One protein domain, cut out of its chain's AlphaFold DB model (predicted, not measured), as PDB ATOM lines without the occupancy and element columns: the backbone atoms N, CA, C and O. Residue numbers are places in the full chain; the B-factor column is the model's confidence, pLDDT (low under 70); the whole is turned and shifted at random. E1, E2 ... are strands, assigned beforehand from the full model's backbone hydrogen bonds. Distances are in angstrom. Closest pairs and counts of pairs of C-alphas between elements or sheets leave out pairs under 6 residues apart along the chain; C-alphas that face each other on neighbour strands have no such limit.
ATOM      1  N   ASN A  39     -13.381   1.555   7.678       95.75
ATOM      2  CA  ASN A  39     -12.889   2.676   6.905       95.75
ATOM      3  C   ASN A  39     -13.304   3.985   7.596       95.75
ATOM      4  O   ASN A  39     -14.135   3.980   8.504       95.75
ATOM      5  N   ASN A  40     -12.772   5.110   7.131       94.19
ATOM      6  CA  ASN A  40     -13.061   6.442   7.664       94.19
ATOM      7  C   ASN A  40     -14.572   6.779   7.711       94.19
ATOM      8  O   ASN A  40     -15.056   7.414   8.638       94.19
ATOM      9  N   ASN A  41     -15.348   6.285   6.743       96.00
ATOM     10  CA  ASN A  41     -16.799   6.480   6.674       96.00
ATOM     11  C   ASN A  41     -17.619   5.445   7.473       96.00
ATOM     12  O   ASN A  41     -18.816   5.298   7.234       96.00
ATOM     13  N   ASN A  42     -16.991   4.697   8.386       95.31
ATOM     14  CA  ASN A  42     -17.583   3.605   9.171       95.31
ATOM     15  C   ASN A  42     -18.128   2.415   8.352       95.31
ATOM     16  O   ASN A  42     -18.801   1.544   8.904       95.31
ATOM     17  N   PHE A  43     -17.806   2.307   7.060       95.50
ATOM     18  CA  PHE A  43     -18.019   1.071   6.301       95.50
ATOM     19  C   PHE A  43     -16.868   0.089   6.529       95.50
ATOM     20  O   PHE A  43     -15.737   0.508   6.772       95.50
ATOM     21  N   PRO A  44     -17.104  -1.228   6.462       95.44
ATOM     22  CA  PRO A  44     -16.045  -2.205   6.656       95.44
ATOM     23  C   PRO A  44     -15.082  -2.245   5.468       95.44
ATOM     24  O   PRO A  44     -15.501  -2.327   4.316       95.44
ATOM     25  N   ILE A  45     -13.785  -2.290   5.761       95.31
ATOM     26  CA  ILE A  45     -12.769  -2.739   4.811       95.31
ATOM     27  C   ILE A  45     -12.743  -4.264   4.888       95.31
ATOM     28  O   ILE A  45     -12.490  -4.826   5.955       95.31
ATOM     29  N   GLN A  46     -13.055  -4.936   3.781       92.69
ATOM     30  CA  GLN A  46     -13.324  -6.377   3.796       92.69
ATOM     31  C   GLN A  46     -12.964  -7.070   2.483       92.69
ATOM     32  O   GLN A  46     -12.837  -6.450   1.429       92.69
ATOM     33  N   ASN A  47     -12.843  -8.393   2.540       94.12
ATOM     34  CA  ASN A  47     -12.717  -9.211   1.341       94.12
ATOM     35  C   ASN A  47     -14.076  -9.352   0.643       94.12
ATOM     36  O   ASN A  47     -15.103  -9.531   1.300       94.12
ATOM     37  N   TYR A  48     -14.060  -9.356  -0.686       93.81
ATOM     38  CA  TYR A  48     -15.221  -9.697  -1.506       93.81
ATOM     39  C   TYR A  48     -14.982 -11.033  -2.190       93.81
ATOM     40  O   TYR A  48     -13.879 -11.312  -2.664       93.81
ATOM     41  N   TYR A  49     -16.025 -11.855  -2.242       95.06
ATOM     42  CA  TYR A  49     -15.964 -13.212  -2.766       95.06
ATOM     43  C   TYR A  49     -16.918 -13.361  -3.941       95.06
ATOM     44  O   TYR A  49     -18.090 -12.997  -3.836       95.06
ATOM     45  N   LEU A  50     -16.430 -13.952  -5.030       96.81
ATOM     46  CA  LEU A  50     -17.304 -14.457  -6.077       96.81
ATOM     47  C   LEU A  50     -17.984 -15.719  -5.561       96.81
ATOM     48  O   LEU A  50     -17.335 -16.609  -4.995       96.81
ATOM     49  N   ARG A  51     -19.293 -15.798  -5.773       96.75
ATOM     50  CA  ARG A  51     -20.074 -16.964  -5.394       96.75
ATOM     51  C   ARG A  51     -20.999 -17.396  -6.525       96.75
ATOM     52  O   ARG A  51     -21.460 -16.559  -7.296       96.75
ATOM     53  N   LEU A  52     -21.250 -18.697  -6.596       97.12
ATOM     54  CA  LEU A  52     -22.105 -19.336  -7.588       97.12
ATOM     55  C   LEU A  52     -23.279 -20.020  -6.885       97.12
ATOM     56  O   LEU A  52     -23.091 -20.702  -5.875       97.12
ATOM     57  N   ILE A  53     -24.483 -19.842  -7.428       97.81
ATOM     58  CA  ILE A  53     -25.651 -20.620  -7.016       97.81
ATOM     59  C   ILE A  53     -25.643 -21.931  -7.799       97.81
ATOM     60  O   ILE A  53     -25.746 -21.918  -9.022       97.81
ATOM     61  N   GLU A  54     -25.517 -23.055  -7.102       97.19
ATOM     62  CA  GLU A  54     -25.528 -24.394  -7.703       97.19
ATOM     63  C   GLU A  54     -26.337 -25.371  -6.843       97.19
ATOM     64  O   GLU A  54     -26.709 -25.054  -5.713       97.19
ATOM     65  N   LYS A  55     -26.631 -26.562  -7.376       97.81
ATOM     66  CA  LYS A  55     -27.119 -27.676  -6.556       97.81
ATOM     67  C   LYS A  55     -25.919 -28.428  -5.984       97.81
ATOM     68  O   LYS A  55     -25.010 -28.764  -6.737       97.81
ATOM     69  N   ASP A  56     -25.920 -28.687  -4.680       94.75
ATOM     70  CA  ASP A  56     -24.911 -29.545  -4.057       94.75
ATOM     71  C   ASP A  56     -25.107 -31.027  -4.433       94.75
ATOM     72  O   ASP A  56     -26.045 -31.393  -5.147       94.75
ATOM     73  N   ALA A  57     -24.230 -31.902  -3.934       96.00
ATOM     74  CA  ALA A  57     -24.299 -33.342  -4.195       96.00
ATOM     75  C   ALA A  57     -25.602 -34.001  -3.692       96.00
ATOM     76  O   ALA A  57     -25.919 -35.118  -4.090       96.00
ATOM     77  N   GLN A  58     -26.362 -33.319  -2.832       97.06
ATOM     78  CA  GLN A  58     -27.659 -33.754  -2.313       97.06
ATOM     79  C   GLN A  58     -28.833 -33.077  -3.045       97.06
ATOM     80  O   GLN A  58     -29.986 -33.239  -2.649       97.06
ATOM     81  N   GLY A  59     -28.568 -32.315  -4.113       96.62
ATOM     82  CA  GLY A  59     -29.577 -31.645  -4.931       96.62
ATOM     83  C   GLY A  59     -30.121 -30.339  -4.341       96.62
ATOM     84  O   GLY A  59     -31.032 -29.749  -4.930       96.62
ATOM     85  N   ARG A  60     -29.582 -29.863  -3.211       97.75
ATOM     86  CA  ARG A  60     -30.038 -28.632  -2.548       97.75
ATOM     87  C   ARG A  60     -29.411 -27.416  -3.211       97.75
ATOM     88  O   ARG A  60     -28.219 -27.417  -3.497       97.75
ATOM     89  N   ILE A  61     -30.194 -26.355  -3.395       97.50
ATOM     90  CA  ILE A  61     -29.659 -25.073  -3.864       97.50
ATOM     91  C   ILE A  61     -28.739 -24.508  -2.778       97.50
ATOM     92  O   ILE A  61     -29.161 -24.290  -1.644       97.50
ATOM     93  N   THR A  62     -27.482 -24.270  -3.134       97.19
ATOM     94  CA  THR A  62     -26.449 -23.731  -2.255       97.19
ATOM     95  C   THR A  62     -25.746 -22.552  -2.910       97.19
ATOM     96  O   THR A  62     -25.835 -22.325  -4.115       97.19
ATOM     97  N   ASN A  63     -25.028 -21.793  -2.090       96.56
ATOM     98  CA  ASN A  63     -24.243 -20.656  -2.522       96.56
ATOM     99  C   ASN A  63     -22.753 -20.935  -2.271       96.56
ATOM    100  O   ASN A  63     -22.230 -20.691  -1.176       96.56
ATOM    101  N   LYS A  64     -22.087 -21.464  -3.299       94.94
ATOM    102  CA  LYS A  64     -20.689 -21.893  -3.267       94.94
ATOM    103  C   LYS A  64     -19.742 -20.722  -3.451       94.94
ATOM    104  O   LYS A  64     -19.829 -19.981  -4.426       94.94
ATOM    105  N   THR A  65     -18.787 -20.596  -2.541       95.31
ATOM    106  CA  THR A  65     -17.681 -19.646  -2.676       95.31
ATOM    107  C   THR A  65     -16.691 -20.153  -3.716       95.31
ATOM    108  O   THR A  65     -16.113 -21.221  -3.545       95.31
ATOM    109  N   VAL A  66     -16.483 -19.374  -4.777       96.06
ATOM    110  CA  VAL A  66     -15.518 -19.692  -5.840       96.06
ATOM    111  C   VAL A  66     -14.129 -19.176  -5.463       96.06
ATOM    112  O   VAL A  66     -13.137 -19.876  -5.625       96.06
ATOM    113  N   GLY A  67     -14.054 -17.964  -4.910       95.06
ATOM    114  CA  GLY A  67     -12.790 -17.364  -4.487       95.06
ATOM    115  C   GLY A  67     -12.920 -15.893  -4.103       95.06
ATOM    116  O   GLY A  67     -13.991 -15.297  -4.235       95.06
ATOM    117  N   LYS A  68     -11.820 -15.309  -3.613       95.25
ATOM    118  CA  LYS A  68     -11.713 -13.868  -3.339       95.25
ATOM    119  C   LYS A  68     -11.510 -13.107  -4.648       95.25
ATOM    120  O   LYS A  68     -10.597 -13.437  -5.394       95.25
ATOM    121  N   VAL A  69     -12.313 -12.072  -4.884       96.56
ATOM    122  CA  VAL A  69     -12.145 -11.135  -6.010       96.56
ATOM    123  C   VAL A  69     -11.483  -9.830  -5.580       96.56
ATOM    124  O   VAL A  69     -10.712  -9.260  -6.341       96.56
ATOM    125  N   PHE A  70     -11.698  -9.406  -4.332       95.44
ATOM    126  CA  PHE A  70     -10.973  -8.292  -3.729       95.44
ATOM    127  C   PHE A  70     -10.513  -8.658  -2.321       95.44
ATOM    128  O   PHE A  70     -11.245  -9.311  -1.573       95.44
ATOM    129  N   THR A  71      -9.303  -8.222  -1.962       94.56
ATOM    130  CA  THR A  71      -8.744  -8.369  -0.612       94.56
ATOM    131  C   THR A  71      -8.691  -7.003   0.061       94.56
ATOM    132  O   THR A  71      -8.221  -6.059  -0.567       94.56
ATOM    133  N   ASN A  72      -9.154  -6.899   1.312       94.06
ATOM    134  CA  ASN A  72      -9.178  -5.646   2.082       94.06
ATOM    135  C   ASN A  72      -9.723  -4.457   1.271       94.06
ATOM    136  O   ASN A  72      -9.147  -3.370   1.267       94.06
ATOM    137  N   HIS A  73     -10.820  -4.680   0.547       95.44
ATOM    138  CA  HIS A  73     -11.421  -3.665  -0.298       95.44
ATOM    139  C   HIS A  73     -12.054  -2.584   0.569       95.44
ATOM    140  O   HIS A  73     -12.904  -2.872   1.416       95.44
ATOM    141  N   ALA A  74     -11.601  -1.353   0.365       95.94
ATOM    142  CA  ALA A  74     -12.190  -0.175   0.966       95.94
ATOM    143  C   ALA A  74     -13.463   0.219   0.212       95.94
ATOM    144  O   ALA A  74     -13.554   0.027  -0.998       95.94
ATOM    145  N   ASP A  75     -14.427   0.792   0.931       96.00
ATOM    146  CA  ASP A  75     -15.595   1.409   0.308       96.00
ATOM    147  C   ASP A  75     -15.179   2.448  -0.751       96.00
ATOM    148  O   ASP A  75     -14.351   3.324  -0.481       96.00
ATOM    149  N   ALA A  76     -15.757   2.341  -1.951       95.94
ATOM    150  CA  ALA A  76     -15.351   3.114  -3.127       95.94
ATOM    151  C   ALA A  76     -15.594   4.628  -2.985       95.94
ATOM    152  O   ALA A  76     -14.964   5.420  -3.684       95.94
ATOM    153  N   TYR A  77     -16.476   5.034  -2.068       95.94
ATOM    154  CA  TYR A  77     -16.876   6.423  -1.855       95.94
ATOM    155  C   TYR A  77     -16.394   6.978  -0.514       95.94
ATOM    156  O   TYR A  77     -16.754   8.093  -0.142       95.94
ATOM    157  N   ALA A  78     -15.534   6.254   0.208       96.38
ATOM    158  CA  ALA A  78     -15.052   6.682   1.518       96.38
ATOM    159  C   ALA A  78     -14.364   8.052   1.497       96.38
ATOM    160  O   ALA A  78     -14.490   8.809   2.456       96.38
ATOM    161  N   ALA A  79     -13.699   8.396   0.390       95.56
ATOM    162  CA  ALA A  79     -13.072   9.703   0.194       95.56
ATOM    163  C   ALA A  79     -14.080  10.860   0.035       95.56
ATOM    164  O   ALA A  79     -13.711  12.016   0.213       95.56
ATOM    165  N   GLN A  80     -15.341  10.569  -0.298       96.56
ATOM    166  CA  GLN A  80     -16.413  11.565  -0.399       96.56
ATOM    167  C   GLN A  80     -17.100  11.812   0.950       96.56
ATOM    168  O   GLN A  80     -17.911  12.728   1.076       96.56
ATOM    169  N   CYS A  81     -16.788  11.009   1.971       96.31
ATOM    170  CA  CYS A  81     -17.286  11.231   3.316       96.31
ATOM    171  C   CYS A  81     -16.434  12.310   4.004       96.31
ATOM    172  O   CYS A  81     -15.226  12.120   4.142       96.31
ATOM    173  N   PRO A  82     -17.030  13.419   4.476       94.75
ATOM    174  CA  PRO A  82     -16.291  14.497   5.137       94.75
ATOM    175  C   PRO A  82     -15.846  14.145   6.565       94.75
ATOM    176  O   PRO A  82     -15.125  14.923   7.190       94.75
ATOM    177  N   MET A  83     -16.296  13.000   7.090       88.38
ATOM    178  CA  MET A  83     -15.819  12.440   8.354       88.38
ATOM    179  C   MET A  83     -14.298  12.233   8.274       88.38
ATOM    180  O   MET A  83     -13.784  11.985   7.186       88.38
ATOM    181  N   LYS A  84     -13.573  12.398   9.381       71.44
ATOM    182  CA  LYS A  84     -12.117  12.210   9.467       71.44
ATOM    183  C   LYS A  84     -11.763  11.363  10.680       71.44
ATOM    184  O   LYS A  84     -12.526  11.441  11.672       71.44
TER     185      LYS A  84
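What this domain is: This is residues 39 to 84 of the 84 residues of the protein "ABC transporter substrate-binding protein" of Desulfovibrio putealis (UniProt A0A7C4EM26). A single long two-stranded hairpin, E1 and E2 side by side and both bent along their length, makes most of a narrow rod. A tight turn at residues 56 to 60 closes one end, while the coiled stretches 39 to 43 and 74 to 84 lie together at the other. The printed part has 46 residues with no named helix and two named strands, E1 then E2, in one antiparallel sheet of order E1 - E2; the class is all strand. The whole is extended, with a radius of gyration of the C-alphas of 15.9 A and spans of 50 by 15 by 11 A.

Where its parts are: E2, the longest strand by residues with 13 residues, holds residues 61 to 73 and measures 28.3 A from C-alpha 61 at (-29.659, -25.073, -3.864) to C-alpha 73 at (-11.421, -3.665, -0.298). E1 holds residues 44 to 55 and measures 30.8 A, beginning with C-alpha 44 at (-16.045, -2.205, 6.656). E1 bends by 54 degrees at residue 47, and E2 bends by 67 degrees at residue 70.

How they stand to each other: E1 and E2 form a hairpin of antiparallel neighbours, with 155 degrees between their N-to-C directions. The C-alphas of Lys 55 and Ile 61 face each other at 4.5 A beside the tight link, and those of Ile 45 and His 73 face each other at 5.4 A. N 62 and O 54 are within hydrogen-bond range at 2.8 A, as are N 46 and O 73 at 3.1 A.

The domain as a whole: The two C-alphas farthest apart, those of Gln 58 and Pro 82, are 50.1 A apart, while those of Asn 39 and Lys 84, the first and last printed residues, are 9.9 A apart. The printed part has no cut and ends at the chain's last residue. The mean pLDDT of the printed part is 95.1, and no printed residue is under 70.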